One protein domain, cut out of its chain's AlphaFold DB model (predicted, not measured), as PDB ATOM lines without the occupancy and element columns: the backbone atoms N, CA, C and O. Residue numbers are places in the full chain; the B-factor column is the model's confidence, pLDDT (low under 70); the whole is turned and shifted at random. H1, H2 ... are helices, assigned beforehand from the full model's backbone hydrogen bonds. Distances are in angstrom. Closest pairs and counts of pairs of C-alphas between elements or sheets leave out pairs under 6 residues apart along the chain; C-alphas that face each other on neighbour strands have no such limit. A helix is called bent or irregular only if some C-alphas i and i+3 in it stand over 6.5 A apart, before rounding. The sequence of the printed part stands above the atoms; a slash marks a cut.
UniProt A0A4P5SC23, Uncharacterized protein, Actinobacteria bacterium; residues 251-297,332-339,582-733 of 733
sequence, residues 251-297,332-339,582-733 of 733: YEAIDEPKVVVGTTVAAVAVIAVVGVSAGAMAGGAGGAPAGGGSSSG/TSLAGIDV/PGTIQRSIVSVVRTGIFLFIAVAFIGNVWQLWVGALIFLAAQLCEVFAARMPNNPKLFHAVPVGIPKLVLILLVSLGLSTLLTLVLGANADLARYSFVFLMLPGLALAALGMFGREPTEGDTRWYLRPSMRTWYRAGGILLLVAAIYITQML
ATOM      1  N   TYR A 251      46.322  -5.996 -27.888       85.88
ATOM      2  CA  TYR A 251      46.678  -6.790 -26.727       85.88
ATOM      3  C   TYR A 251      47.290  -8.113 -27.170       85.88
ATOM      4  O   TYR A 251      46.644  -8.902 -27.863       85.88
ATOM      5  N   GLU A 252      48.515  -8.379 -26.731       85.44
ATOM      6  CA  GLU A 252      49.148  -9.683 -26.870       85.44
ATOM      7  C   GLU A 252      49.241 -10.330 -25.492       85.44
ATOM      8  O   GLU A 252      49.968  -9.876 -24.615       85.44
ATOM      9  N   ALA A 253      48.510 -11.427 -25.286       85.12
ATOM     10  CA  ALA A 253      48.452 -12.072 -23.975       85.12
ATOM     11  C   ALA A 253      49.834 -12.519 -23.465       85.12
ATOM     12  O   ALA A 253      50.060 -12.604 -22.261       85.12
ATOM     13  N   ILE A 254      50.766 -12.807 -24.377       84.75
ATOM     14  CA  ILE A 254      52.110 -13.268 -24.035       84.75
ATOM     15  C   ILE A 254      52.954 -12.195 -23.328       84.75
ATOM     16  O   ILE A 254      53.856 -12.556 -22.567       84.75
ATOM     17  N   ASP A 255      52.631 -10.915 -23.529       85.94
ATOM     18  CA  ASP A 255      53.297  -9.784 -22.873       85.94
ATOM     19  C   ASP A 255      52.885  -9.656 -21.400       85.94
ATOM     20  O   ASP A 255      53.607  -9.078 -20.586       85.94
ATOM     21  N   GLU A 256      51.777 -10.297 -21.016       83.94
ATOM     22  CA  GLU A 256      51.306 -10.416 -19.639       83.94
ATOM     23  C   GLU A 256      51.392 -11.873 -19.147       83.94
ATOM     24  O   GLU A 256      50.374 -12.517 -18.853       83.94
ATOM     25  N   PRO A 257      52.605 -12.438 -18.984       82.06
ATOM     26  CA  PRO A 257      52.770 -13.863 -18.714       82.06
ATOM     27  C   PRO A 257      52.094 -14.302 -17.412       82.06
ATOM     28  O   PRO A 257      51.623 -15.432 -17.313       82.06
ATOM     29  N   LYS A 258      51.987 -13.410 -16.418       81.25
ATOM     30  CA  LYS A 258      51.276 -13.687 -15.161       81.25
ATOM     31  C   LYS A 258      49.779 -13.905 -15.375       81.25
ATOM     32  O   LYS A 258      49.226 -14.830 -14.785       81.25
ATOM     33  N   VAL A 259      49.147 -13.108 -16.240       79.56
ATOM     34  CA  VAL A 259      47.720 -13.242 -16.561       79.56
ATOM     35  C   VAL A 259      47.480 -14.582 -17.250       79.56
ATOM     36  O   VAL A 259      46.623 -15.342 -16.812       79.56
ATOM     37  N   VAL A 260      48.314 -14.942 -18.233       80.56
ATOM     38  CA  VAL A 260      48.225 -16.236 -18.940       80.56
ATOM     39  C   VAL A 260      48.407 -17.430 -18.000       80.56
ATOM     40  O   VAL A 260      47.724 -18.452 -18.136       80.56
ATOM     41  N   VAL A 261      49.323 -17.330 -17.035       81.56
ATOM     42  CA  VAL A 261      49.537 -18.375 -16.026       81.56
ATOM     43  C   VAL A 261      48.318 -18.505 -15.118       81.56
ATOM     44  O   VAL A 261      47.783 -19.609 -15.004       81.56
ATOM     45  N   GLY A 262      47.845 -17.407 -14.521       76.19
ATOM     46  CA  GLY A 262      46.694 -17.418 -13.612       76.19
ATOM     47  C   GLY A 262      45.442 -17.990 -14.276       76.19
ATOM     48  O   GLY A 262      44.741 -18.831 -13.710       76.19
ATOM     49  N   THR A 263      45.218 -17.645 -15.541       72.25
ATOM     50  CA  THR A 263      44.080 -18.149 -16.307       72.25
ATOM     51  C   THR A 263      44.224 -19.622 -16.680       72.25
ATOM     52  O   THR A 263      43.256 -20.375 -16.592       72.25
ATOM     53  N   THR A 264      45.446 -20.076 -16.990       76.94
ATOM     54  CA  THR A 264      45.726 -21.506 -17.198       76.94
ATOM     55  C   THR A 264      45.406 -22.298 -15.929       76.94
ATOM     56  O   THR A 264      44.763 -23.346 -15.998       76.94
ATOM     57  N   VAL A 265      45.800 -21.796 -14.752       75.12
ATOM     58  CA  VAL A 265      45.481 -22.449 -13.474       75.12
ATOM     59  C   VAL A 265      43.973 -22.496 -13.239       75.12
ATOM     60  O   VAL A 265      43.444 -23.554 -12.877       75.12
ATOM     61  N   ALA A 266      43.269 -21.391 -13.491       70.12
ATOM     62  CA  ALA A 266      41.818 -21.342 -13.379       70.12
ATOM     63  C   ALA A 266      41.144 -22.379 -14.284       70.12
ATOM     64  O   ALA A 266      40.298 -23.141 -13.812       70.12
ATOM     65  N   ALA A 267      41.578 -22.491 -15.544       67.00
ATOM     66  CA  ALA A 267      41.080 -23.481 -16.490       67.00
ATOM     67  C   ALA A 267      41.310 -24.921 -15.999       67.00
ATOM     68  O   ALA A 267      40.383 -25.731 -16.009       67.00
ATOM     69  N   VAL A 268      42.504 -25.267 -15.508       68.00
ATOM     70  CA  VAL A 268      42.783 -26.625 -15.002       68.00
ATOM     71  C   VAL A 268      41.951 -26.937 -13.748       68.00
ATOM     72  O   VAL A 268      41.407 -28.040 -13.621       68.00
ATOM     73  N   ALA A 269      41.780 -25.970 -12.843       65.69
ATOM     74  CA  ALA A 269      40.947 -26.121 -11.649       65.69
ATOM     75  C   ALA A 269      39.483 -26.384 -12.013       65.69
ATOM     76  O   ALA A 269      38.856 -27.314 -11.508       65.69
ATOM     77  N   VAL A 270      38.967 -25.620 -12.967       61.00
ATOM     78  CA  VAL A 270      37.654 -25.788 -13.582       61.00
ATOM     79  C   VAL A 270      37.433 -27.210 -14.111       61.00
ATOM     80  O   VAL A 270      36.414 -27.838 -13.813       61.00
ATOM     81  N   ILE A 271      38.405 -27.757 -14.841       59.47
ATOM     82  CA  ILE A 271      38.351 -29.125 -15.378       59.47
ATOM     83  C   ILE A 271      38.295 -30.150 -14.240       59.47
ATOM     84  O   ILE A 271      37.610 -31.172 -14.334       59.47
ATOM     85  N   ALA A 272      39.005 -29.879 -13.145       59.88
ATOM     86  CA  ALA A 272      39.077 -30.769 -11.999       59.88
ATOM     87  C   ALA A 272      37.732 -30.942 -11.284       59.88
ATOM     88  O   ALA A 272      37.418 -32.072 -10.901       59.88
ATOM     89  N   VAL A 273      36.969 -29.855 -11.111       53.34
ATOM     90  CA  VAL A 273      35.697 -29.848 -10.363       53.34
ATOM     91  C   VAL A 273      34.603 -30.552 -11.115       53.34
ATOM     92  O   VAL A 273      33.931 -31.427 -10.578       53.34
ATOM     93  N   VAL A 274      34.354 -30.084 -12.330       45.62
ATOM     94  CA  VAL A 274      33.038 -30.276 -12.919       45.62
ATOM     95  C   VAL A 274      32.919 -31.710 -13.445       45.62
ATOM     96  O   VAL A 274      31.829 -32.144 -13.800       45.62
ATOM     97  N   GLY A 275      34.038 -32.452 -13.552       44.84
ATOM     98  CA  GLY A 275      34.097 -33.733 -14.270       44.84
ATOM     99  C   GLY A 275      33.595 -33.605 -15.713       44.84
ATOM    100  O   GLY A 275      33.420 -34.581 -16.428       44.84
ATOM    101  N   VAL A 276      33.327 -32.376 -16.140       31.36
ATOM    102  CA  VAL A 276      32.840 -32.046 -17.446       31.36
ATOM    103  C   VAL A 276      34.052 -32.083 -18.320       31.36
ATOM    104  O   VAL A 276      35.081 -31.464 -18.037       31.36
ATOM    105  N   SER A 277      33.881 -32.783 -19.428       31.02
ATOM    106  CA  SER A 277      34.609 -32.481 -20.627       31.02
ATOM    107  C   SER A 277      34.439 -30.988 -20.878       31.02
ATOM    108  O   SER A 277      33.410 -30.558 -21.375       31.02
ATOM    109  N   ALA A 278      35.412 -30.209 -20.414       32.81
ATOM    110  CA  ALA A 278      35.665 -28.773 -20.504       32.81
ATOM    111  C   ALA A 278      35.415 -28.134 -21.878       32.81
ATOM    112  O   ALA A 278      36.295 -27.524 -22.461       32.81
ATOM    113  N   GLY A 279      34.220 -28.319 -22.415       32.09
ATOM    114  CA  GLY A 279      33.657 -27.637 -23.565       32.09
ATOM    115  C   GLY A 279      32.671 -26.547 -23.143       32.09
ATOM    116  O   GLY A 279      32.108 -25.890 -24.007       32.09
ATOM    117  N   ALA A 280      32.451 -26.352 -21.835       29.64
ATOM    118  CA  ALA A 280      31.600 -25.292 -21.290       29.64
ATOM    119  C   ALA A 280      32.386 -24.063 -20.790       29.64
ATOM    120  O   ALA A 280      31.761 -23.154 -20.264       29.64
ATOM    121  N   MET A 281      33.725 -24.028 -20.903       33.06
ATOM    122  CA  MET A 281      34.570 -23.015 -20.231       33.06
ATOM    123  C   MET A 281      35.642 -22.359 -21.116       33.06
ATOM    124  O   MET A 281      36.599 -21.776 -20.621       33.06
ATOM    125  N   ALA A 282      35.484 -22.426 -22.435       32.41
ATOM    126  CA  ALA A 282      36.484 -21.979 -23.406       32.41
ATOM    127  C   ALA A 282      36.704 -20.454 -23.521       32.41
ATOM    128  O   ALA A 282      37.411 -20.007 -24.416       32.41
ATOM    129  N   GLY A 283      36.091 -19.641 -22.660       27.39
ATOM    130  CA  GLY A 283      36.277 -18.191 -22.671       27.39
ATOM    131  C   GLY A 283      37.428 -17.701 -21.799       27.39
ATOM    132  O   GLY A 283      37.786 -16.547 -21.935       27.39
ATOM    133  N   GLY A 284      38.000 -18.541 -20.923       27.25
ATOM    134  CA  GLY A 284      38.819 -18.118 -19.778       27.25
ATOM    135  C   GLY A 284      40.295 -18.467 -19.799       27.25
ATOM    136  O   GLY A 284      40.729 -19.200 -18.927       27.25
ATOM    137  N   ALA A 285      41.004 -17.932 -20.792       30.20
ATOM    138  CA  ALA A 285      42.443 -17.690 -20.917       30.20
ATOM    139  C   ALA A 285      43.458 -18.800 -20.653       30.20
ATOM    140  O   ALA A 285      43.339 -19.671 -19.801       30.20
ATOM    141  N   GLY A 286      44.509 -18.743 -21.470       26.62
ATOM    142  CA  GLY A 286      45.477 -19.820 -21.581       26.62
ATOM    143  C   GLY A 286      44.856 -21.046 -22.234       26.62
ATOM    144  O   GLY A 286      45.008 -22.151 -21.736       26.62
ATOM    145  N   GLY A 287      44.125 -20.852 -23.336       29.09
ATOM    146  CA  GLY A 287      43.936 -21.914 -24.308       29.09
ATOM    147  C   GLY A 287      43.324 -23.216 -23.830       29.09
ATOM    148  O   GLY A 287      44.060 -24.158 -23.579       29.09
ATOM    149  N   ALA A 288      41.993 -23.304 -23.798       32.34
ATOM    150  CA  ALA A 288      41.276 -24.574 -23.717       32.34
ATOM    151  C   ALA A 288      39.872 -24.487 -24.351       32.34
ATOM    152  O   ALA A 288      39.332 -23.397 -24.473       32.34
ATOM    153  N   PRO A 289      39.299 -25.603 -24.837       27.70
ATOM    154  CA  PRO A 289      38.510 -25.699 -26.065       27.70
ATOM    155  C   PRO A 289      37.024 -25.413 -25.957       27.70
ATOM    156  O   PRO A 289      36.348 -25.892 -25.051       27.70
ATOM    157  N   ALA A 290      36.479 -24.787 -26.995       24.09
ATOM    158  CA  ALA A 290      35.064 -24.860 -27.333       24.09
ATOM    159  C   ALA A 290      34.701 -26.242 -27.930       24.09
ATOM    160  O   ALA A 290      35.557 -27.019 -28.321       24.09
ATOM    161  N   GLY A 291      33.407 -26.559 -27.975       23.64
ATOM    162  CA  GLY A 291      32.806 -27.575 -28.851       23.64
ATOM    163  C   GLY A 291      32.946 -29.068 -28.494       23.64
ATOM    164  O   GLY A 291      33.940 -29.719 -28.793       23.64
ATOM    165  N   GLY A 292      31.823 -29.649 -28.053       24.03
ATOM    166  CA  GLY A 292      31.176 -30.711 -28.848       24.03
ATOM    167  C   GLY A 292      31.297 -32.184 -28.407       24.03
ATOM    168  O   GLY A 292      32.143 -32.885 -28.931       24.03
ATOM    169  N   GLY A 293      30.331 -32.687 -27.618       24.81
ATOM    170  CA  GLY A 293      29.917 -34.107 -27.449       24.81
ATOM    171  C   GLY A 293      30.436 -34.823 -26.175       24.81
ATOM    172  O   GLY A 293      31.373 -34.312 -25.589       24.81
ATOM    173  N   SER A 294      29.961 -35.975 -25.634       25.52
ATOM    174  CA  SER A 294      28.948 -37.019 -25.968       25.52
ATOM    175  C   SER A 294      29.424 -38.476 -25.619       25.52
ATOM    176  O   SER A 294      30.086 -39.088 -26.462       25.52
ATOM    177  N   SER A 295      29.152 -39.042 -24.409       25.08
ATOM    178  CA  SER A 295      29.597 -40.348 -23.779       25.08
ATOM    179  C   SER A 295      28.436 -41.129 -23.205       25.08
ATOM    180  O   SER A 295      27.320 -40.662 -23.054       25.08
ATOM    181  N   SER A 296      28.748 -42.408 -23.054       27.83
ATOM    182  CA  SER A 296      27.864 -43.535 -22.949       27.83
ATOM    183  C   SER A 296      28.580 -44.814 -22.589       27.83
ATOM    184  O   SER A 296      29.386 -45.356 -23.351       27.83
ATOM    185  N   GLY A 297      28.373 -45.234 -21.353       25.19
ATOM    186  CA  GLY A 297      28.672 -46.586 -20.914       25.19
ATOM    187  C   GLY A 297      27.427 -47.458 -21.001       25.19
ATOM    188  O   GLY A 297      26.451 -47.217 -20.295       25.19
ATOM    189  N   THR A 332      32.466 -38.972 -10.780       29.48
ATOM    190  CA  THR A 332      32.509 -37.890 -11.774       29.48
ATOM    191  C   THR A 332      33.581 -38.275 -12.790       29.48
ATOM    192  O   THR A 332      34.750 -37.902 -12.654       29.48
ATOM    193  N   SER A 333      33.210 -39.126 -13.751       28.00
ATOM    194  CA  SER A 333      34.044 -39.433 -14.895       28.00
ATOM    195  C   SER A 333      34.296 -38.100 -15.566       28.00
ATOM    196  O   SER A 333      33.342 -37.435 -15.955       28.00
ATOM    197  N   LEU A 334      35.566 -37.717 -15.677       31.77
ATOM    198  CA  LEU A 334      36.019 -36.497 -16.349       31.77
ATOM    199  C   LEU A 334      35.513 -36.393 -17.819       31.77
ATOM    200  O   LEU A 334      35.612 -35.341 -18.456       31.77
ATOM    201  N   ALA A 335      34.894 -37.461 -18.326       29.56
ATOM    202  CA  ALA A 335      34.116 -37.492 -19.542       29.56
ATOM    203  C   ALA A 335      32.693 -36.998 -19.231       29.56
ATOM    204  O   ALA A 335      31.783 -37.788 -18.988       29.56
ATOM    205  N   GLY A 336      32.488 -35.678 -19.307       34.00
ATOM    206  CA  GLY A 336      31.177 -34.989 -19.318       34.00
ATOM    207  C   GLY A 336      30.310 -35.293 -20.546       34.00
ATOM    208  O   GLY A 336      29.675 -34.423 -21.139       34.00
ATOM    209  N   ILE A 337      30.375 -36.533 -20.987       31.81
ATOM    210  CA  ILE A 337      29.973 -37.024 -22.282       31.81
ATOM    211  C   ILE A 337      28.649 -37.823 -21.890       31.81
ATOM    212  O   ILE A 337      27.664 -37.743 -22.628       31.81
ATOM    213  N   ASP A 338      28.490 -38.399 -20.678       31.75
ATOM    214  CA  ASP A 338      27.282 -39.099 -20.208       31.75
ATOM    215  C   ASP A 338      26.236 -38.078 -19.744       31.75
ATOM    216  O   ASP A 338      26.338 -37.480 -18.671       31.75
ATOM    217  N   VAL A 339      25.200 -37.870 -20.566       34.06
ATOM    218  CA  VAL A 339      24.001 -37.140 -20.141       34.06
ATOM    219  C   VAL A 339      23.161 -38.089 -19.295       34.06
ATOM    220  O   VAL A 339      22.209 -38.717 -19.752       34.06
ATOM    221  N   PRO A 582      26.132 -42.620 -26.679       57.53
ATOM    222  CA  PRO A 582      27.185 -42.587 -27.740       57.53
ATOM    223  C   PRO A 582      28.456 -43.484 -27.588       57.53
ATOM    224  O   PRO A 582      29.208 -43.423 -26.615       57.53
ATOM    225  N   GLY A 583      28.777 -44.277 -28.616       66.00
ATOM    226  CA  GLY A 583      29.865 -45.276 -28.579       66.00
ATOM    227  C   GLY A 583      31.302 -44.727 -28.466       66.00
ATOM    228  O   GLY A 583      31.562 -43.547 -28.682       66.00
ATOM    229  N   THR A 584      32.280 -45.603 -28.184       74.50
ATOM    230  CA  THR A 584      33.702 -45.243 -27.967       74.50
ATOM    231  C   THR A 584      34.319 -44.422 -29.101       74.50
ATOM    232  O   THR A 584      35.045 -43.475 -28.825       74.50
ATOM    233  N   ILE A 585      33.997 -44.737 -30.362       77.00
ATOM    234  CA  ILE A 585      34.498 -43.994 -31.533       77.00
ATOM    235  C   ILE A 585      33.974 -42.553 -31.527       77.00
ATOM    236  O   ILE A 585      34.721 -41.611 -31.777       77.00
ATOM    237  N   GLN A 586      32.700 -42.363 -31.183       70.06
ATOM    238  CA  GLN A 586      32.111 -41.033 -31.054       70.06
ATOM    239  C   GLN A 586      32.784 -40.259 -29.918       70.06
ATOM    240  O   GLN A 586      33.161 -39.110 -30.116       70.06
ATOM    241  N   ARG A 587      33.032 -40.906 -28.771       72.44
ATOM    242  CA  ARG A 587      33.763 -40.309 -27.639       72.44
ATOM    243  C   ARG A 587      35.194 -39.891 -28.010       72.44
ATOM    244  O   ARG A 587      35.646 -38.822 -27.602       72.44
ATOM    245  N   SER A 588      35.912 -40.698 -28.796       76.25
ATOM    246  CA  SER A 588      37.271 -40.359 -29.240       76.25
ATOM    247  C   SER A 588      37.282 -39.233 -30.273       76.25
ATOM    248  O   SER A 588      38.095 -38.324 -30.150       76.25
ATOM    249  N   ILE A 589      36.358 -39.239 -31.244       76.88
ATOM    250  CA  ILE A 589      36.230 -38.154 -32.235       76.88
ATOM    251  C   ILE A 589      35.938 -36.830 -31.529       76.88
ATOM    252  O   ILE A 589      36.588 -35.827 -31.796       76.88
ATOM    253  N   VAL A 590      35.011 -36.848 -30.576       72.25
ATOM    254  CA  VAL A 590      34.688 -35.715 -29.703       72.25
ATOM    255  C   VAL A 590      35.920 -35.190 -28.969       72.25
ATOM    256  O   VAL A 590      36.138 -33.985 -28.933       72.25
ATOM    257  N   SER A 591      36.754 -36.082 -28.427       74.06
ATOM    258  CA  SER A 591      37.987 -35.687 -27.733       74.06
ATOM    259  C   SER A 591      38.969 -34.991 -28.682       74.06
ATOM    260  O   SER A 591      39.584 -33.998 -28.307       74.06
ATOM    261  N   VAL A 592      39.073 -35.462 -29.931       80.62
ATOM    262  CA  VAL A 592      39.912 -34.842 -30.971       80.62
ATOM    263  C   VAL A 592      39.364 -33.480 -31.398       80.62
ATOM    264  O   VAL A 592      40.122 -32.515 -31.429       80.62
ATOM    265  N   VAL A 593      38.061 -33.376 -31.684       78.44
ATOM    266  CA  VAL A 593      37.405 -32.105 -32.045       78.44
ATOM    267  C   VAL A 593      37.605 -31.083 -30.935       78.44
ATOM    268  O   VAL A 593      38.039 -29.962 -31.195       78.44
ATOM    269  N   ARG A 594      37.377 -31.503 -29.690       72.56
ATOM    270  CA  ARG A 594      37.612 -30.681 -28.515       72.56
ATOM    271  C   ARG A 594      39.072 -30.239 -28.463       72.56
ATOM    272  O   ARG A 594      39.322 -29.049 -28.407       72.56
ATOM    273  N   THR A 595      40.057 -31.120 -28.605       79.50
ATOM    274  CA  THR A 595      41.470 -30.696 -28.673       79.50
ATOM    275  C   THR A 595      41.767 -29.724 -29.831       79.50
ATOM    276  O   THR A 595      42.549 -28.792 -29.659       79.50
ATOM    277  N   GLY A 596      41.123 -29.871 -30.989       81.12
ATOM    278  CA  GLY A 596      41.272 -28.930 -32.105       81.12
ATOM    279  C   GLY A 596      40.816 -27.516 -31.744       81.12
ATOM    280  O   GLY A 596      41.497 -26.534 -32.036       81.12
ATOM    281  N   ILE A 597      39.705 -27.396 -31.025       79.44
ATOM    282  CA  ILE A 597      39.208 -26.089 -30.597       79.44
ATOM    283  C   ILE A 597      40.037 -25.538 -29.418       79.44
ATOM    284  O   ILE A 597      40.141 -24.325 -29.244       79.44
ATOM    285  N   PHE A 598      40.699 -26.408 -28.645       76.75
ATOM    286  CA  PHE A 598      41.628 -26.038 -27.558       76.75
ATOM    287  C   PHE A 598      42.787 -25.312 -28.198       76.75
ATOM    288  O   PHE A 598      43.071 -24.182 -27.825       76.75
ATOM    289  N   LEU A 599      43.370 -25.929 -29.229       84.00
ATOM    290  CA  LEU A 599      44.443 -25.350 -30.022       84.00
ATOM    291  C   LEU A 599      44.014 -24.016 -30.632       84.00
ATOM    292  O   LEU A 599      44.728 -23.029 -30.488       84.00
ATOM    293  N   PHE A 600      42.828 -23.960 -31.243       84.44
ATOM    294  CA  PHE A 600      42.318 -22.742 -31.877       84.44
ATOM    295  C   PHE A 600      42.288 -21.530 -30.930       84.44
ATOM    296  O   PHE A 600      42.661 -20.424 -31.331       84.44
ATOM    297  N   ILE A 601      41.874 -21.749 -29.681       80.62
ATOM    298  CA  ILE A 601      41.802 -20.726 -28.630       80.62
ATOM    299  C   ILE A 601      43.189 -20.474 -28.024       80.62
ATOM    300  O   ILE A 601      43.583 -19.332 -27.825       80.62
ATOM    301  N   ALA A 602      43.957 -21.534 -27.773       80.94
ATOM    302  CA  ALA A 602      45.264 -21.487 -27.122       80.94
ATOM    303  C   ALA A 602      46.333 -20.742 -27.910       80.94
ATOM    304  O   ALA A 602      47.164 -20.063 -27.308       80.94
ATOM    305  N   VAL A 603      46.272 -20.806 -29.240       87.38
ATOM    306  CA  VAL A 603      47.161 -20.033 -30.117       87.38
ATOM    307  C   VAL A 603      47.087 -18.534 -29.810       87.38
ATOM    308  O   VAL A 603      48.113 -17.872 -29.906       87.38
ATOM    309  N   ALA A 604      45.927 -18.003 -29.406       84.88
ATOM    310  CA  ALA A 604      45.786 -16.581 -29.082       84.88
ATOM    311  C   ALA A 604      46.545 -16.170 -27.807       84.88
ATOM    312  O   ALA A 604      46.931 -15.018 -27.664       84.88
ATOM    313  N   PHE A 605      46.797 -17.119 -26.898       85.62
ATOM    314  CA  PHE A 605      47.470 -16.852 -25.625       85.62
ATOM    315  C   PHE A 605      48.968 -17.144 -25.662       85.62
ATOM    316  O   PHE A 605      49.766 -16.411 -25.089       85.62
ATOM    317  N   ILE A 606      49.341 -18.253 -26.300       85.69
ATOM    318  CA  ILE A 606      50.703 -18.802 -26.245       85.69
ATOM    319  C   ILE A 606      51.471 -18.551 -27.551       85.69
ATOM    320  O   ILE A 606      52.705 -18.594 -27.574       85.69
ATOM    321  N   GLY A 607      50.754 -18.284 -28.644       86.25
ATOM    322  CA  GLY A 607      51.292 -18.303 -29.997       86.25
ATOM    323  C   GLY A 607      51.469 -19.726 -30.540       86.25
ATOM    324  O   GLY A 607      51.294 -20.727 -29.841       86.25
ATOM    325  N   ASN A 608      51.821 -19.828 -31.822       91.25
ATOM    326  CA  ASN A 608      52.091 -21.113 -32.468       91.25
ATOM    327  C   ASN A 608      53.530 -21.577 -32.191       91.25
ATOM    328  O   ASN A 608      54.433 -21.376 -32.999       91.25
ATOM    329  N   VAL A 609      53.739 -22.190 -31.030       92.50
ATOM    330  CA  VAL A 609      55.035 -22.729 -30.584       92.50
ATOM    331  C   VAL A 609      54.926 -24.219 -30.269       92.50
ATOM    332  O   VAL A 609      53.831 -24.747 -30.101       92.50
ATOM    333  N   TRP A 610      56.041 -24.941 -30.148       94.25
ATOM    334  CA  TRP A 610      55.990 -26.385 -29.872       94.25
ATOM    335  C   TRP A 610      55.322 -26.713 -28.521       94.25
ATOM    336  O   TRP A 610      54.662 -27.747 -28.399       94.25
ATOM    337  N   GLN A 611      55.420 -25.817 -27.528       91.44
ATOM    338  CA  GLN A 611      54.770 -25.959 -26.220       91.44
ATOM    339  C   GLN A 611      53.243 -26.039 -26.337       91.44
ATOM    340  O   GLN A 611      52.613 -26.816 -25.621       91.44
ATOM    341  N   LEU A 612      52.647 -25.293 -27.274       88.50
ATOM    342  CA  LEU A 612      51.215 -25.348 -27.571       88.50
ATOM    343  C   LEU A 612      50.799 -26.772 -27.973       88.50
ATOM    344  O   LEU A 612      49.843 -27.329 -27.432       88.50
ATOM    345  N   TRP A 613      51.542 -27.368 -28.907       92.94
ATOM    346  CA  TRP A 613      51.273 -28.707 -29.432       92.94
ATOM    347  C   TRP A 613      51.470 -29.791 -28.373       92.94
ATOM    348  O   TRP A 613      50.658 -30.712 -28.276       92.94
ATOM    349  N   VAL A 614      52.498 -29.661 -27.532       92.94
ATOM    350  CA  VAL A 614      52.722 -30.582 -26.409       92.94
ATOM    351  C   VAL A 614      51.621 -30.454 -25.358       92.94
ATOM    352  O   VAL A 614      51.087 -31.473 -24.921       92.94
ATOM    353  N   GLY A 615      51.215 -29.234 -24.997       85.31
ATOM    354  CA  GLY A 615      50.090 -29.008 -24.088       85.31
ATOM    355  C   GLY A 615      48.783 -29.600 -24.627       85.31
ATOM    356  O   GLY A 615      48.076 -30.297 -23.901       85.31
ATOM    357  N   ALA A 616      48.504 -29.435 -25.923       84.75
ATOM    358  CA  ALA A 616      47.346 -30.045 -26.574       84.75
ATOM    359  C   ALA A 616      47.403 -31.581 -26.589       84.75
ATOM    360  O   ALA A 616      46.375 -32.238 -26.412       84.75
ATOM    361  N   LEU A 617      48.590 -32.167 -26.760       91.25
ATOM    362  CA  LEU A 617      48.783 -33.614 -26.694       91.25
ATOM    363  C   LEU A 617      48.549 -34.148 -25.276       91.25
ATOM    364  O   LEU A 617      47.866 -35.160 -25.123       91.25
ATOM    365  N   ILE A 618      49.037 -33.455 -24.241       85.38
ATOM    366  CA  ILE A 618      48.762 -33.778 -22.829       85.38
ATOM    367  C   ILE A 618      47.258 -33.680 -22.545       85.38
ATOM    368  O   ILE A 618      46.677 -34.577 -21.930       85.38
ATOM    369  N   PHE A 619      46.609 -32.627 -23.045       80.75
ATOM    370  CA  PHE A 619      45.171 -32.412 -22.907       80.75
ATOM    371  C   PHE A 619      44.337 -33.499 -23.607       80.75
ATOM    372  O   PHE A 619      43.340 -33.979 -23.059       80.75
ATOM    373  N   LEU A 620      44.740 -33.932 -24.804       84.56
ATOM    374  CA  LEU A 620      44.120 -35.061 -25.497       84.56
ATOM    375  C   LEU A 620      44.361 -36.372 -24.742       84.56
ATOM    376  O   LEU A 620      43.423 -37.145 -24.556       84.56
ATOM    377  N   ALA A 621      45.588 -36.614 -24.280       85.38
ATOM    378  CA  ALA A 621      45.948 -37.817 -23.539       85.38
ATOM    379  C   ALA A 621      45.099 -37.969 -22.269       85.38
ATOM    380  O   ALA A 621      44.569 -39.052 -22.028       85.38
ATOM    381  N   ALA A 622      44.887 -36.882 -21.519       79.81
ATOM    382  CA  ALA A 622      44.051 -36.892 -20.320       79.81
ATOM    383  C   ALA A 622      42.606 -37.326 -20.630       79.81
ATOM    384  O   ALA A 622      42.076 -38.208 -19.959       79.81
ATOM    385  N   GLN A 623      42.007 -36.793 -21.702       77.56
ATOM    386  CA  GLN A 623      40.661 -37.188 -22.142       77.56
ATOM    387  C   GLN A 623      40.606 -38.650 -22.608       77.56
ATOM    388  O   GLN A 623      39.661 -39.382 -22.312       77.56
ATOM    389  N   LEU A 624      41.627 -39.106 -23.338       80.69
ATOM    390  CA  LEU A 624      41.681 -40.482 -23.827       80.69
ATOM    391  C   LEU A 624      41.841 -41.497 -22.686       80.69
ATOM    392  O   LEU A 624      41.271 -42.587 -22.789       80.69
ATOM    393  N   CYS A 625      42.529 -41.147 -21.590       79.31
ATOM    394  CA  CYS A 625      42.596 -41.993 -20.392       79.31
ATOM    395  C   CYS A 625      41.198 -42.381 -19.891       79.31
ATOM    396  O   CYS A 625      40.992 -43.519 -19.480       79.31
ATOM    397  N   GLU A 626      40.211 -41.491 -19.983       70.06
ATOM    398  CA  GLU A 626      38.835 -41.777 -19.556       70.06
ATOM    399  C   GLU A 626      38.075 -42.639 -20.559       70.06
ATOM    400  O   GLU A 626      37.360 -43.566 -20.176       70.06
ATOM    401  N   VAL A 627      38.240 -42.353 -21.855       75.00
ATOM    402  CA  VAL A 627      37.596 -43.121 -22.929       75.00
ATOM    403  C   VAL A 627      38.026 -44.587 -22.869       75.00
ATOM    404  O   VAL A 627      37.200 -45.483 -23.075       75.00
ATOM    405  N   PHE A 628      39.297 -44.831 -22.547       79.19
ATOM    406  CA  PHE A 628      39.881 -46.165 -22.457       79.19
ATOM    407  C   PHE A 628      39.947 -46.737 -21.038       79.19
ATOM    408  O   PHE A 628      40.344 -47.891 -20.892       79.19
ATOM    409  N   ALA A 629      39.480 -46.011 -20.016       76.56
ATOM    410  CA  ALA A 629      39.539 -46.460 -18.623       76.56
ATOM    411  C   ALA A 629      38.894 -47.840 -18.414       76.56
ATOM    412  O   ALA A 629      39.374 -48.640 -17.625       76.56
ATOM    413  N   ALA A 630      37.832 -48.154 -19.166       76.69
ATOM    414  CA  ALA A 630      37.140 -49.444 -19.085       76.69
ATOM    415  C   ALA A 630      37.952 -50.648 -19.575       76.69
ATOM    416  O   ALA A 630      37.571 -51.781 -19.302       76.69
ATOM    417  N   ARG A 631      39.035 -50.424 -20.323       81.38
ATOM    418  CA  ARG A 631      39.899 -51.496 -20.832       81.38
ATOM    419  C   ARG A 631      41.079 -51.795 -19.911       81.38
ATOM    420  O   ARG A 631      41.819 -52.736 -20.177       81.38
ATOM    421  N   MET A 632      41.281 -50.982 -18.879       83.62
ATOM    422  CA  MET A 632      42.459 -51.036 -18.022       83.62
ATOM    423  C   MET A 632      42.156 -51.792 -16.726       83.62
ATOM    424  O   MET A 632      41.003 -51.829 -16.291       83.62
ATOM    425  N   PRO A 633      43.164 -52.440 -16.115       86.12
ATOM    426  CA  PRO A 633      42.963 -53.192 -14.885       86.12
ATOM    427  C   PRO A 633      42.575 -52.258 -13.733       86.12
ATOM    428  O   PRO A 633      43.160 -51.189 -13.567       86.12
ATOM    429  N   ASN A 634      41.615 -52.683 -12.911       85.31
ATOM    430  CA  ASN A 634      41.180 -51.931 -11.737       85.31
ATOM    431  C   ASN A 634      41.949 -52.366 -10.476       85.31
ATOM    432  O   ASN A 634      42.125 -53.557 -10.222       85.31
ATOM    433  N   ASN A 635      42.372 -51.400  -9.661       88.19
ATOM    434  CA  ASN A 635      43.021 -51.594  -8.370       88.19
ATOM    435  C   ASN A 635      42.182 -50.947  -7.247       88.19
ATOM    436  O   ASN A 635      42.212 -49.721  -7.082       88.19
ATOM    437  N   PRO A 636      41.509 -51.749  -6.401       83.75
ATOM    438  CA  PRO A 636      40.651 -51.242  -5.327       83.75
ATOM    439  C   PRO A 636      41.378 -50.399  -4.271       83.75
ATOM    440  O   PRO A 636      40.783 -49.520  -3.654       83.75
ATOM    441  N   LYS A 637      42.682 -50.615  -4.048       85.44
ATOM    442  CA  LYS A 637      43.452 -49.774  -3.112       85.44
ATOM    443  C   LYS A 637      43.627 -48.360  -3.659       85.44
ATOM    444  O   LYS A 637      43.586 -47.392  -2.902       85.44
ATOM    445  N   LEU A 638      43.796 -48.242  -4.975       84.56
ATOM    446  CA  LEU A 638      43.972 -46.961  -5.644       84.56
ATOM    447  C   LEU A 638      42.667 -46.155  -5.675       84.56
ATOM    448  O   LEU A 638      42.710 -44.938  -5.525       84.56
ATOM    449  N   PHE A 639      41.514 -46.827  -5.751       82.00
ATOM    450  CA  PHE A 639      40.195 -46.196  -5.624       82.00
ATOM    451  C   PHE A 639      40.051 -45.356  -4.342       82.00
ATOM    452  O   PHE A 639      39.477 -44.265  -4.360       82.00
ATOM    453  N   HIS A 640      40.628 -45.823  -3.229       81.88
ATOM    454  CA  HIS A 640      40.607 -45.102  -1.952       81.88
ATOM    455  C   HIS A 640      41.608 -43.943  -1.876       81.88
ATOM    456  O   HIS A 640      41.359 -42.979  -1.151       81.88
ATOM    457  N   ALA A 641      42.721 -44.030  -2.607       85.00
ATOM    458  CA  ALA A 641      43.806 -43.051  -2.561       85.00
ATOM    459  C   ALA A 641      43.610 -41.877  -3.536       85.00
ATOM    460  O   ALA A 641      43.963 -40.746  -3.211       85.00
ATOM    461  N   VAL A 642      43.055 -42.125  -4.728       82.50
ATOM    462  CA  VAL A 642      42.898 -41.085  -5.757       82.50
ATOM    463  C   VAL A 642      41.831 -40.078  -5.322       82.50
ATOM    464  O   VAL A 642      40.693 -40.485  -5.070       82.50
ATOM    465  N   PRO A 643      42.138 -38.770  -5.243       78.25
ATOM    466  CA  PRO A 643      41.161 -37.764  -4.845       78.25
ATOM    467  C   PRO A 643      40.083 -37.586  -5.919       78.25
ATOM    468  O   PRO A 643      40.360 -37.632  -7.118       78.25
ATOM    469  N   VAL A 644      38.847 -37.330  -5.487       71.19
ATOM    470  CA  VAL A 644      37.705 -37.030  -6.366       71.19
ATOM    471  C   VAL A 644      36.914 -35.858  -5.803       71.19
ATOM    472  O   VAL A 644      36.913 -35.646  -4.592       71.19
ATOM    473  N   GLY A 645      36.276 -35.085  -6.684       69.56
ATOM    474  CA  GLY A 645      35.518 -33.891  -6.324       69.56
ATOM    475  C   GLY A 645      36.425 -32.757  -5.845       69.56
ATOM    476  O   GLY A 645      37.496 -32.518  -6.402       69.56
ATOM    477  N   ILE A 646      36.019 -32.068  -4.778       72.38
ATOM    478  CA  ILE A 646      36.734 -30.905  -4.223       72.38
ATOM    479  C   ILE A 646      38.175 -31.230  -3.782       72.38
ATOM    480  O   ILE A 646      39.068 -30.457  -4.113       72.38
ATOM    481  N   PRO A 647      38.479 -32.363  -3.116       76.31
ATOM    482  CA  PRO A 647      39.867 -32.744  -2.847       76.31
ATOM    483  C   PRO A 647      40.763 -32.769  -4.096       76.31
ATOM    484  O   PRO A 647      41.920 -32.364  -4.032       76.31
ATOM    485  N   LYS A 648      40.230 -33.218  -5.241       76.75
ATOM    486  CA  LYS A 648      40.962 -33.252  -6.516       76.75
ATOM    487  C   LYS A 648      41.223 -31.838  -7.034       76.75
ATOM    488  O   LYS A 648      42.335 -31.559  -7.468       76.75
ATOM    489  N   LEU A 649      40.215 -30.965  -6.953       75.94
ATOM    490  CA  LEU A 649      40.316 -29.534  -7.263       75.94
ATOM    491  C   LEU A 649      41.443 -28.897  -6.448       75.94
ATOM    492  O   LEU A 649      42.381 -28.357  -7.022       75.94
ATOM    493  N   VAL A 650      41.368 -28.995  -5.118       80.44
ATOM    494  CA  VAL A 650      42.329 -28.355  -4.212       80.44
ATOM    495  C   VAL A 650      43.735 -28.880  -4.451       80.44
ATOM    496  O   VAL A 650      44.670 -28.089  -4.493       80.44
ATOM    497  N   LEU A 651      43.895 -30.190  -4.667       85.62
ATOM    498  CA  LEU A 651      45.198 -30.766  -4.990       85.62
ATOM    499  C   LEU A 651      45.751 -30.198  -6.299       85.62
ATOM    500  O   LEU A 651      46.913 -29.808  -6.345       85.62
ATOM    501  N   ILE A 652      44.928 -30.116  -7.347       81.31
ATOM    502  CA  ILE A 652      45.329 -29.521  -8.625       81.31
ATOM    503  C   ILE A 652      45.708 -28.051  -8.447       81.31
ATOM    504  O   ILE A 652      46.760 -27.656  -8.940       81.31
ATOM    505  N   LEU A 653      44.905 -27.258  -7.734       82.44
ATOM    506  CA  LEU A 653      45.191 -25.848  -7.469       82.44
ATOM    507  C   LEU A 653      46.486 -25.664  -6.681       82.44
ATOM    508  O   LEU A 653      47.297 -24.821  -7.037       82.44
ATOM    509  N   LEU A 654      46.706 -26.473  -5.645       88.31
ATOM    510  CA  LEU A 654      47.901 -26.403  -4.810       88.31
ATOM    511  C   LEU A 654      49.151 -26.765  -5.615       88.31
ATOM    512  O   LEU A 654      50.136 -26.031  -5.580       88.31
ATOM    513  N   VAL A 655      49.105 -27.861  -6.380       89.06
ATOM    514  CA  VAL A 655      50.215 -28.259  -7.256       89.06
ATOM    515  C   VAL A 655      50.452 -27.204  -8.336       89.06
ATOM    516  O   VAL A 655      51.600 -26.883  -8.618       89.06
ATOM    517  N   SER A 656      49.391 -26.625  -8.898       82.94
ATOM    518  CA  SER A 656      49.481 -25.571  -9.912       82.94
ATOM    519  C   SER A 656      50.104 -24.295  -9.351       82.94
ATOM    520  O   SER A 656      51.033 -23.761  -9.948       82.94
ATOM    521  N   LEU A 657      49.667 -23.846  -8.171       85.81
ATOM    522  CA  LEU A 657      50.251 -22.701  -7.473       85.81
ATOM    523  C   LEU A 657      51.730 -22.963  -7.151       85.81
ATOM    524  O   LEU A 657      52.588 -22.141  -7.470       85.81
ATOM    525  N   GLY A 658      52.064 -24.129  -6.596       89.75
ATOM    526  CA  GLY A 658      53.452 -24.500  -6.302       89.75
ATOM    527  C   GLY A 658      54.335 -24.564  -7.552       89.75
ATOM    528  O   GLY A 658      55.465 -24.086  -7.548       89.75
ATOM    529  N   LEU A 659      53.810 -25.097  -8.654       89.56
ATOM    530  CA  LEU A 659      54.536 -25.188  -9.916       89.56
ATOM    531  C   LEU A 659      54.693 -23.818 -10.579       89.56
ATOM    532  O   LEU A 659      55.769 -23.510 -11.079       89.56
ATOM    533  N   SER A 660      53.662 -22.972 -10.527       84.75
ATOM    534  CA  SER A 660      53.711 -21.598 -11.040       84.75
ATOM    535  C   SER A 660      54.710 -20.733 -10.268       84.75
ATOM    536  O   SER A 660      55.493 -20.008 -10.881       84.75
ATOM    537  N   THR A 661      54.758 -20.855  -8.937       88.81
ATOM    538  CA  THR A 661      55.721 -20.125  -8.101       88.81
ATOM    539  C   THR A 661      57.141 -20.613  -8.366       88.81
ATOM    540  O   THR A 661      58.027 -19.792  -8.585       88.81
ATOM    541  N   LEU A 662      57.354 -21.928  -8.465       91.31
ATOM    542  CA  LEU A 662      58.650 -22.502  -8.832       91.31
ATOM    543  C   LEU A 662      59.112 -22.040 -10.220       91.31
ATOM    544  O   LEU A 662      60.251 -21.609 -10.369       91.31
ATOM    545  N   LEU A 663      58.241 -22.089 -11.229       89.50
ATOM    546  CA  LEU A 663      58.572 -21.639 -12.583       89.50
ATOM    547  C   LEU A 663      58.872 -20.140 -12.620       89.50
ATOM    548  O   LEU A 663      59.819 -19.736 -13.286       89.50
ATOM    549  N   THR A 664      58.132 -19.329 -11.861       88.31
ATOM    550  CA  THR A 664      58.391 -17.886 -11.745       88.31
ATOM    551  C   THR A 664      59.758 -17.618 -11.112       88.31
ATOM    552  O   THR A 664      60.483 -16.744 -11.582       88.31
ATOM    553  N   LEU A 665      60.141 -18.390 -10.089       89.44
ATOM    554  CA  LEU A 665      61.453 -18.285  -9.439       89.44
ATOM    555  C   LEU A 665      62.607 -18.705 -10.362       89.44
ATOM    556  O   LEU A 665      63.686 -18.127 -10.279       89.44
ATOM    557  N   VAL A 666      62.395 -19.706 -11.222       90.31
ATOM    558  CA  VAL A 666      63.444 -20.260 -12.097       90.31
ATOM    559  C   VAL A 666      63.590 -19.478 -13.406       90.31
ATOM    560  O   VAL A 666      64.709 -19.244 -13.850       90.31
ATOM    561  N   LEU A 667      62.478 -19.102 -14.042       86.94
ATOM    562  CA  LEU A 667      62.454 -18.519 -15.392       86.94
ATOM    563  C   LEU A 667      62.317 -16.988 -15.397       86.94
ATOM    564  O   LEU A 667      62.561 -16.354 -16.425       86.94
ATOM    565  N   GLY A 668      61.914 -16.388 -14.272       83.25
ATOM    566  CA  GLY A 668      61.530 -14.978 -14.209       83.25
ATOM    567  C   GLY A 668      60.181 -14.692 -14.885       83.25
ATOM    568  O   GLY A 668      59.528 -15.580 -15.430       83.25
ATOM    569  N   ALA A 669      59.735 -13.435 -14.839       76.81
ATOM    570  CA  ALA A 669      58.442 -13.000 -15.378       76.81
ATOM    571  C   ALA A 669      58.516 -12.653 -16.879       76.81
ATOM    572  O   ALA A 669      58.230 -11.528 -17.273       76.81
ATOM    573  N   ASN A 670      58.912 -13.624 -17.704       84.50
ATOM    574  CA  ASN A 670      59.110 -13.456 -19.150       84.50
ATOM    575  C   ASN A 670      58.083 -14.268 -19.960       84.50
ATOM    576  O   ASN A 670      57.412 -15.141 -19.415       84.50
ATOM    577  N   ALA A 671      58.015 -14.068 -21.280       82.44
ATOM    578  CA  ALA A 671      57.160 -14.855 -22.185       82.44
ATOM    579  C   ALA A 671      57.360 -16.383 -22.055       82.44
ATOM    580  O   ALA A 671      56.419 -17.171 -22.194       82.44
ATOM    581  N   ASP A 672      58.579 -16.819 -21.734       86.69
ATOM    582  CA  ASP A 672      58.886 -18.234 -21.510       86.69
ATOM    583  C   ASP A 672      58.155 -18.808 -20.291       86.69
ATOM    584  O   ASP A 672      57.759 -19.974 -20.316       86.69
ATOM    585  N   LEU A 673      57.879 -17.994 -19.264       87.38
ATOM    586  CA  LEU A 673      57.082 -18.411 -18.112       87.38
ATOM    587  C   LEU A 673      55.700 -18.891 -18.554       87.38
ATOM    588  O   LEU A 673      55.285 -19.976 -18.152       87.38
ATOM    589  N   ALA A 674      55.010 -18.128 -19.404       84.62
ATOM    590  CA  ALA A 674      53.689 -18.498 -19.907       84.62
ATOM    591  C   ALA A 674      53.743 -19.785 -20.745       84.62
ATOM    592  O   ALA A 674      52.949 -20.702 -20.530       84.62
ATOM    593  N   ARG A 675      54.729 -19.903 -21.645       88.31
ATOM    594  CA  ARG A 675      54.900 -21.073 -22.526       88.31
ATOM    595  C   ARG A 675      55.203 -22.357 -21.756       88.31
ATOM    596  O   ARG A 675      54.609 -23.396 -22.041       88.31
ATOM    597  N   TYR A 676      56.121 -22.308 -20.791       88.56
ATOM    598  CA  TYR A 676      56.461 -23.475 -19.976       88.56
ATOM    599  C   TYR A 676      55.347 -23.804 -18.982       88.56
ATOM    600  O   TYR A 676      54.962 -24.970 -18.872       88.56
ATOM    601  N   SER A 677      54.770 -22.801 -18.313       84.06
ATOM    602  CA  SER A 677      53.656 -23.017 -17.382       84.06
ATOM    603  C   SER A 677      52.463 -23.664 -18.070       84.06
ATOM    604  O   SER A 677      51.883 -24.586 -17.509       84.06
ATOM    605  N   PHE A 678      52.149 -23.279 -19.308       84.94
ATOM    606  CA  PHE A 678      51.087 -23.911 -20.091       84.94
ATOM    607  C   PHE A 678      51.229 -25.441 -20.186       84.94
ATOM    608  O   PHE A 678      50.257 -26.174 -20.013       84.94
ATOM    609  N   VAL A 679      52.447 -25.943 -20.403       86.94
ATOM    610  CA  VAL A 679      52.721 -27.388 -20.481       86.94
ATOM    611  C   VAL A 679      52.722 -28.022 -19.092       86.94
ATOM    612  O   VAL A 679      52.064 -29.037 -18.857       86.94
ATOM    613  N   PHE A 680      53.462 -27.423 -18.161       88.38
ATOM    614  CA  PHE A 680      53.687 -27.983 -16.834       88.38
ATOM    615  C   PHE A 680      52.405 -28.031 -15.992       88.38
ATOM    616  O   PHE A 680      52.168 -29.027 -15.311       88.38
ATOM    617  N   LEU A 681      51.538 -27.019 -16.085       83.88
ATOM    618  CA  LEU A 681      50.271 -26.951 -15.347       83.88
ATOM    619  C   LEU A 681      49.221 -27.962 -15.836       83.88
ATOM    620  O   LEU A 681      48.296 -28.288 -15.095       83.88
ATOM    621  N   MET A 682      49.372 -28.515 -17.042       78.56
ATOM    622  CA  MET A 682      48.489 -29.570 -17.561       78.56
ATOM    623  C   MET A 682      48.862 -30.969 -17.037       78.56
ATOM    624  O   MET A 682      48.010 -31.863 -16.977       78.56
ATOM    625  N   LEU A 683      50.115 -31.178 -16.611       85.81
ATOM    626  CA  LEU A 683      50.610 -32.481 -16.145       85.81
ATOM    627  C   LEU A 683      49.891 -33.026 -14.899       85.81
ATOM    628  O   LEU A 683      49.582 -34.219 -14.897       85.81
ATOM    629  N   PRO A 684      49.572 -32.228 -13.858       82.50
ATOM    630  CA  PRO A 684      48.822 -32.721 -12.703       82.50
ATOM    631  C   PRO A 684      47.457 -33.299 -13.094       82.50
ATOM    632  O   PRO A 684      47.049 -34.341 -12.577       82.50
ATOM    633  N   GLY A 685      46.770 -32.657 -14.045       77.75
ATOM    634  CA  GLY A 685      45.499 -33.137 -14.584       77.75
ATOM    635  C   GLY A 685      45.644 -34.495 -15.270       77.75
ATOM    636  O   GLY A 685      44.896 -35.422 -14.953       77.75
ATOM    637  N   LEU A 686      46.648 -34.639 -16.144       82.94
ATOM    638  CA  LEU A 686      46.972 -35.910 -16.800       82.94
ATOM    639  C   LEU A 686      47.341 -36.999 -15.785       82.94
ATOM    640  O   LEU A 686      46.848 -38.119 -15.889       82.94
ATOM    641  N   ALA A 687      48.172 -36.682 -14.790       86.62
ATOM    642  CA  ALA A 687      48.600 -37.636 -13.771       86.62
ATOM    643  C   ALA A 687      47.407 -38.189 -12.976       86.62
ATOM    644  O   ALA A 687      47.290 -39.400 -12.791       86.62
ATOM    645  N   LEU A 688      46.479 -37.322 -12.557       81.94
ATOM    646  CA  LEU A 688      45.269 -37.749 -11.852       81.94
ATOM    647  C   LEU A 688      44.283 -38.489 -12.760       81.94
ATOM    648  O   LEU A 688      43.640 -39.426 -12.293       81.94
ATOM    649  N   ALA A 689      44.170 -38.117 -14.039       78.25
ATOM    650  CA  ALA A 689      43.369 -38.866 -15.011       78.25
ATOM    651  C   ALA A 689      43.934 -40.282 -15.222       78.25
ATOM    652  O   ALA A 689      43.193 -41.265 -15.188       78.25
ATOM    653  N   ALA A 690      45.259 -40.396 -15.350       84.50
ATOM    654  CA  ALA A 690      45.950 -41.669 -15.492       84.50
ATOM    655  C   ALA A 690      45.793 -42.552 -14.245       84.50
ATOM    656  O   ALA A 690      45.460 -43.727 -14.366       84.50
ATOM    657  N   LEU A 691      45.960 -41.990 -13.044       84.50
ATOM    658  CA  LEU A 691      45.728 -42.701 -11.782       84.50
ATOM    659  C   LEU A 691      44.259 -43.124 -11.624       84.50
ATOM    660  O   LEU A 691      43.974 -44.252 -11.221       84.50
ATOM    661  N   GLY A 692      43.319 -42.241 -11.973       76.38
ATOM    662  CA  GLY A 692      41.882 -42.504 -11.892       76.38
ATOM    663  C   GLY A 692      41.413 -43.633 -12.812       76.38
ATOM    664  O   GLY A 692      40.503 -44.374 -12.451       76.38
ATOM    665  N   MET A 693      42.073 -43.825 -13.957       79.62
ATOM    666  CA  MET A 693      41.814 -44.944 -14.870       79.62
ATOM    667  C   MET A 693      42.046 -46.315 -14.212       79.62
ATOM    668  O   MET A 693      41.326 -47.258 -14.528       79.62
ATOM    669  N   PHE A 694      43.000 -46.419 -13.282       83.19
ATOM    670  CA  PHE A 694      43.287 -47.656 -12.548       83.19
ATOM    671  C   PHE A 694      42.542 -47.756 -11.206       83.19
ATOM    672  O   PHE A 694      42.395 -48.850 -10.676       83.19
ATOM    673  N   GLY A 695      42.108 -46.642 -10.609       80.75
ATOM    674  CA  GLY A 695      41.427 -46.596  -9.306       80.75
ATOM    675  C   GLY A 695      39.926 -46.361  -9.435       80.75
ATOM    676  O   GLY A 695      39.406 -45.413  -8.847       80.75
ATOM    677  N   ARG A 696      39.248 -47.163 -10.256       76.69
ATOM    678  CA  ARG A 696      37.940 -46.827 -10.831       76.69
ATOM    679  C   ARG A 696      36.759 -47.334 -10.012       76.69
ATOM    680  O   ARG A 696      35.797 -46.598  -9.811       76.69
ATOM    681  N   GLU A 697      36.847 -48.568  -9.533       75.44
ATOM    682  CA  GLU A 697      35.769 -49.233  -8.795       75.44
ATOM    683  C   GLU A 697      36.265 -49.721  -7.425       75.44
ATOM    684  O   GLU A 697      37.409 -50.187  -7.319       75.44
ATOM    685  N   PRO A 698      35.427 -49.617  -6.376       77.12
ATOM    686  CA  PRO A 698      35.715 -50.222  -5.086       77.12
ATOM    687  C   PRO A 698      35.586 -51.747  -5.159       77.12
ATOM    688  O   PRO A 698      35.055 -52.312  -6.114       77.12
ATOM    689  N   THR A 699      36.034 -52.423  -4.105       78.62
ATOM    690  CA  THR A 699      35.602 -53.800  -3.834       78.62
ATOM    691  C   THR A 699      34.081 -53.821  -3.625       78.62
ATOM    692  O   THR A 699      33.534 -52.853  -3.097       78.62
ATOM    693  N   GLU A 700      33.398 -54.903  -4.017       75.00
ATOM    694  CA  GLU A 700      31.939 -55.040  -3.862       75.00
ATOM    695  C   GLU A 700      31.470 -54.633  -2.451       75.00
ATOM    696  O   GLU A 700      31.966 -55.135  -1.442       75.00
ATOM    697  N   GLY A 701      30.532 -53.681  -2.388       70.19
ATOM    698  CA  GLY A 701      29.948 -53.175  -1.141       70.19
ATOM    699  C   GLY A 701      30.780 -52.144  -0.362       70.19
ATOM    700  O   GLY A 701      30.296 -51.637   0.651       70.19
ATOM    701  N   ASP A 702      31.993 -51.793  -0.802       77.62
ATOM    702  CA  ASP A 702      32.812 -50.761  -0.153       77.62
ATOM    703  C   ASP A 702      32.559 -49.374  -0.768       77.62
ATOM    704  O   ASP A 702      32.305 -49.214  -1.959       77.62
ATOM    705  N   THR A 703      32.653 -48.340   0.060       76.75
ATOM    706  CA  THR A 703      32.570 -46.934  -0.363       76.75
ATOM    707  C   THR A 703      33.853 -46.230   0.040       76.75
ATOM    708  O   THR A 703      34.602 -46.717   0.890       76.75
ATOM    709  N   ARG A 704      34.135 -45.065  -0.553       77.25
ATOM    710  CA  ARG A 704      35.343 -44.303  -0.204       77.25
ATOM    711  C   ARG A 704      35.442 -44.106   1.303       77.25
ATOM    712  O   ARG A 704      34.452 -43.796   1.962       77.25
ATOM    713  N   TRP A 705      36.654 -44.225   1.836       77.81
ATOM    714  CA  TRP A 705      36.909 -44.178   3.277       77.81
ATOM    715  C   TRP A 705      36.289 -42.959   3.986       77.81
ATOM    716  O   TRP A 705      35.816 -43.091   5.113       77.81
ATOM    717  N   TYR A 706      36.235 -41.799   3.323       74.62
ATOM    718  CA  TYR A 706      35.658 -40.567   3.870       74.62
ATOM    719  C   TYR A 706      34.123 -40.498   3.793       74.62
ATOM    720  O   TYR A 706      33.523 -39.689   4.490       74.62
ATOM    721  N   LEU A 707      33.472 -41.336   2.978       73.06
ATOM    722  CA  LEU A 707      32.007 -41.455   2.912       73.06
ATOM    723  C   LEU A 707      31.455 -42.434   3.959       73.06
ATOM    724  O   LEU A 707      30.241 -42.542   4.130       73.06
ATOM    725  N   ARG A 708      32.331 -43.144   4.680       80.25
ATOM    726  CA  ARG A 708      31.926 -44.087   5.726       80.25
ATOM    727  C   ARG A 708      31.197 -43.345   6.855       80.25
ATOM    728  O   ARG A 708      31.670 -42.285   7.274       80.25
ATOM    729  N   PRO A 709      30.115 -43.908   7.428       77.81
ATOM    730  CA  PRO A 709      29.341 -43.243   8.481       77.81
ATOM    731  C   PRO A 709      30.179 -42.787   9.686       77.81
ATOM    732  O   PRO A 709      29.912 -41.731  10.256       77.81
ATOM    733  N   SER A 710      31.228 -43.537  10.037       82.31
ATOM    734  CA  SER A 710      32.159 -43.209  11.125       82.31
ATOM    735  C   SER A 710      33.028 -41.974  10.856       82.31
ATOM    736  O   SER A 710      33.456 -41.309  11.794       82.31
ATOM    737  N   MET A 711      33.270 -41.638   9.588       82.88
ATOM    738  CA  MET A 711      34.126 -40.525   9.164       82.88
ATOM    739  C   MET A 711      33.326 -39.275   8.780       82.88
ATOM    740  O   MET A 711      33.899 -38.296   8.307       82.88
ATOM    741  N   ARG A 712      32.008 -39.256   9.021       80.44
ATOM    742  CA  ARG A 712      31.121 -38.160   8.600       80.44
ATOM    743  C   ARG A 712      31.544 -36.796   9.150       80.44
ATOM    744  O   ARG A 712      31.488 -35.806   8.429       80.44
ATOM    745  N   THR A 713      31.989 -36.723  10.404       83.56
ATOM    746  CA  THR A 713      32.464 -35.464  11.004       83.56
ATOM    747  C   THR A 713      33.726 -34.954  10.308       83.56
ATOM    748  O   THR A 713      33.806 -33.775   9.974       83.56
ATOM    749  N   TRP A 714      34.669 -35.853  10.015       84.88
ATOM    750  CA  TRP A 714      35.894 -35.539   9.276       84.88
ATOM    751  C   TRP A 714      35.609 -35.121   7.841       84.88
ATOM    752  O   TRP A 714      36.205 -34.168   7.357       84.88
ATOM    753  N   TYR A 715      34.653 -35.772   7.182       81.62
ATOM    754  CA  TYR A 715      34.182 -35.375   5.862       81.62
ATOM    755  C   TYR A 715      33.622 -33.946   5.856       81.62
ATOM    756  O   TYR A 715      33.969 -33.151   4.986       81.62
ATOM    757  N   ARG A 716      32.805 -33.587   6.855       84.19
ATOM    758  CA  ARG A 716      32.222 -32.240   6.973       84.19
ATOM    759  C   ARG A 716      33.280 -31.177   7.263       84.19
ATOM    760  O   ARG A 716      33.377 -30.198   6.528       84.19
ATOM    761  N   ALA A 717      34.091 -31.388   8.299       85.94
ATOM    762  CA  ALA A 717      35.149 -30.455   8.683       85.94
ATOM    763  C   ALA A 717      36.216 -30.322   7.582       85.94
ATOM    764  O   ALA A 717      36.602 -29.212   7.222       85.94
ATOM    765  N   GLY A 718      36.629 -31.447   6.995       84.69
ATOM    766  CA  GLY A 718      37.558 -31.489   5.870       84.69
ATOM    767  C   GLY A 718      37.003 -30.797   4.629       84.69
ATOM    768  O   GLY A 718      37.734 -30.066   3.974       84.69
ATOM    769  N   GLY A 719      35.706 -30.943   4.338       80.75
ATOM    770  CA  GLY A 719      35.042 -30.226   3.248       80.75
ATOM    771  C   GLY A 719      35.097 -28.703   3.406       80.75
ATOM    772  O   GLY A 719      35.437 -28.013   2.449       80.75
ATOM    773  N   ILE A 720      34.838 -28.178   4.613       84.50
ATOM    774  CA  ILE A 720      34.968 -26.735   4.905       84.50
ATOM    775  C   ILE A 720      36.417 -26.287   4.731       84.50
ATOM    776  O   ILE A 720      36.676 -25.290   4.063       84.50
ATOM    777  N   LEU A 721      37.363 -27.024   5.318       87.25
ATOM    778  CA  LEU A 721      38.781 -26.681   5.256       87.25
ATOM    779  C   LEU A 721      39.276 -26.650   3.806       87.25
ATOM    780  O   LEU A 721      39.953 -25.705   3.414       87.25
ATOM    781  N   LEU A 722      38.889 -27.638   2.995       84.12
ATOM    782  CA  LEU A 722      39.211 -27.688   1.571       84.12
ATOM    783  C   LEU A 722      38.570 -26.537   0.789       84.12
ATOM    784  O   LEU A 722      39.215 -25.994  -0.100       84.12
ATOM    785  N   LEU A 723      37.340 -26.136   1.119       81.38
ATOM    786  CA  LEU A 723      36.699 -24.975   0.500       81.38
ATOM    787  C   LEU A 723      37.446 -23.675   0.832       81.38
ATOM    788  O   LEU A 723      37.740 -22.896  -0.067       81.38
ATOM    789  N   VAL A 724      37.789 -23.456   2.104       84.56
ATOM    790  CA  VAL A 724      38.563 -22.280   2.537       84.56
ATOM    791  C   VAL A 724      39.940 -22.272   1.878       84.56
ATOM    792  O   VAL A 724      40.374 -21.233   1.389       84.56
ATOM    793  N   ALA A 725      40.599 -23.429   1.804       83.69
ATOM    794  CA  ALA A 725      41.866 -23.573   1.101       83.69
ATOM    795  C   ALA A 725      41.723 -23.252  -0.392       83.69
ATOM    796  O   ALA A 725      42.553 -22.525  -0.924       83.69
ATOM    797  N   ALA A 726      40.666 -23.735  -1.057       75.69
ATOM    798  CA  ALA A 726      40.399 -23.414  -2.457       75.69
ATOM    799  C   ALA A 726      40.250 -21.901  -2.657       75.69
ATOM    800  O   ALA A 726      40.935 -21.347  -3.508       75.69
ATOM    801  N   ILE A 727      39.432 -21.235  -1.831       79.19
ATOM    802  CA  ILE A 727      39.221 -19.780  -1.887       79.19
ATOM    803  C   ILE A 727      40.544 -19.038  -1.679       79.19
ATOM    804  O   ILE A 727      40.898 -18.170  -2.469       79.19
ATOM    805  N   TYR A 728      41.302 -19.401  -0.646       82.88
ATOM    806  CA  TYR A 728      42.578 -18.757  -0.350       82.88
ATOM    807  C   TYR A 728      43.590 -18.930  -1.488       82.88
ATOM    808  O   TYR A 728      44.236 -17.966  -1.884       82.88
ATOM    809  N   ILE A 729      43.693 -20.137  -2.056       79.25
ATOM    810  CA  ILE A 729      44.581 -20.403  -3.192       79.25
ATOM    811  C   ILE A 729      44.141 -19.594  -4.417       79.25
ATOM    812  O   ILE A 729      44.991 -19.014  -5.080       79.25
ATOM    813  N   THR A 730      42.837 -19.500  -4.697       70.81
ATOM    814  CA  THR A 730      42.339 -18.696  -5.826       70.81
ATOM    815  C   THR A 730      42.574 -17.198  -5.673       70.81
ATOM    816  O   THR A 730      42.652 -16.521  -6.681       70.81
ATOM    817  N   GLN A 731      42.697 -16.678  -4.449       73.62
ATOM    818  CA  GLN A 731      43.028 -15.266  -4.202       73.62
ATOM    819  C   GLN A 731      44.531 -14.974  -4.348       73.62
ATOM    820  O   GLN A 731      44.929 -13.818  -4.434       73.62
ATOM    821  N   MET A 732      45.366 -16.015  -4.310       71.25
ATOM    822  CA  MET A 732      46.823 -15.917  -4.455       71.25
ATOM    823  C   MET A 732      47.300 -16.106  -5.900       71.25
ATOM    824  O   MET A 732      48.469 -15.848  -6.186       71.25
ATOM    825  N   LEU A 733      46.421 -16.618  -6.764       64.25
ATOM    826  CA  LEU A 733      46.613 -16.782  -8.205       64.25
ATOM    827  C   LEU A 733      46.176 -15.512  -8.925       64.25
ATOM    828  O   LEU A 733      46.880 -15.146  -9.891       64.25
TER     829      LEU A 733
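What this domain is: This is residues 251 to 297, 332 to 339 and 582 to 733 of the 733 residues of an uncharacterized protein of Actinobacteria bacterium (UniProt A0A4P5SC23). A slab of long helices running roughly along one axis: H6 and H7, nearly end to end, lie between H3 on one side and H1 and H5 on the other. H2 packs on H3 at one edge, and H8 packs on H5 at the opposite edge, with residues 708 to 713 sticking out. The 207 printed residues include eight named helices, H1 to H8 in chain order, and no named strand; the class is all helix. The whole is compact, with a radius of gyration of the C-alphas of 17.5 A, and spans 55 by 41 by 25 A.

Where its parts are: H8, the longest helix, covers residues 709 to 732 and measures 34.9 A, ending at C-alpha 732 (46.823, -15.917, -4.455). It is irregular, C-alphas 710 and 713 being 7.8 A apart, and has a kink of 29 degrees near residue 716. H5 is residues 646 to 667, 30.7 A. H1 is residues 257 to 274, 26.3 A, beginning at C-alpha 257 (52.770, -13.863, -18.714). H6 is residues 671 to 680, H7 683 to 694 and H4 636 to 641. H3 is residues 610 to 627, 25.8 A. H2 is residues 584 to 606, 31.5 A, with a kink of 30 degrees near residue 600.

How they stand to each other: H8, with residues 719 to 730 alone, touches H5, the hub; their closest C-alphas, Val 650 and Ala 726, are 5.6 A apart. H1, H3, H5, H6 and H7 form a bundle, helices gathered side by side. H5 touches H1 at a shallow tilt of 18 degrees, opposite ways, closest at the C-alphas of Ala 272 and Leu 649, 5.0 A. H5 and H6 are a hairpin, closest at the C-alphas of Leu 667 and Leu 673, 6.0 A. H6 and H7 meet only through their link. H3 touches H7 with residues 618 to 626 alone, the C-alphas of Ala 622 and Leu 686 being 4.7 A apart. H2 and H3 are a hairpin, closest at the C-alphas of Thr 595 and Leu 620, 6.0 A. H4 touches H7, closest at the C-alphas of Leu 638 and Phe 694, 7.0 A. H1 and H3 are apart. Every O i to N i+4 pair is within hydrogen-bond range in H1 and H5; the others have H2 17 of 19, H3 13 of 14, H4 1 of 2, H6 5 of 6, H7 7 of 8 and H8 18 of 20.

The domain as a whole: The C-alphas farthest apart, Tyr 251 and Gly 701, are 55.6 A apart. Residues 298 to 331 and 340 to 581 are not printed, with C-alpha gaps of 13.2 A and 9.9 A. The link from H7 to H8 is long. Mean pLDDT of the printed part is 72.8; residues under 70 include 267 to 297 and 332 to 339.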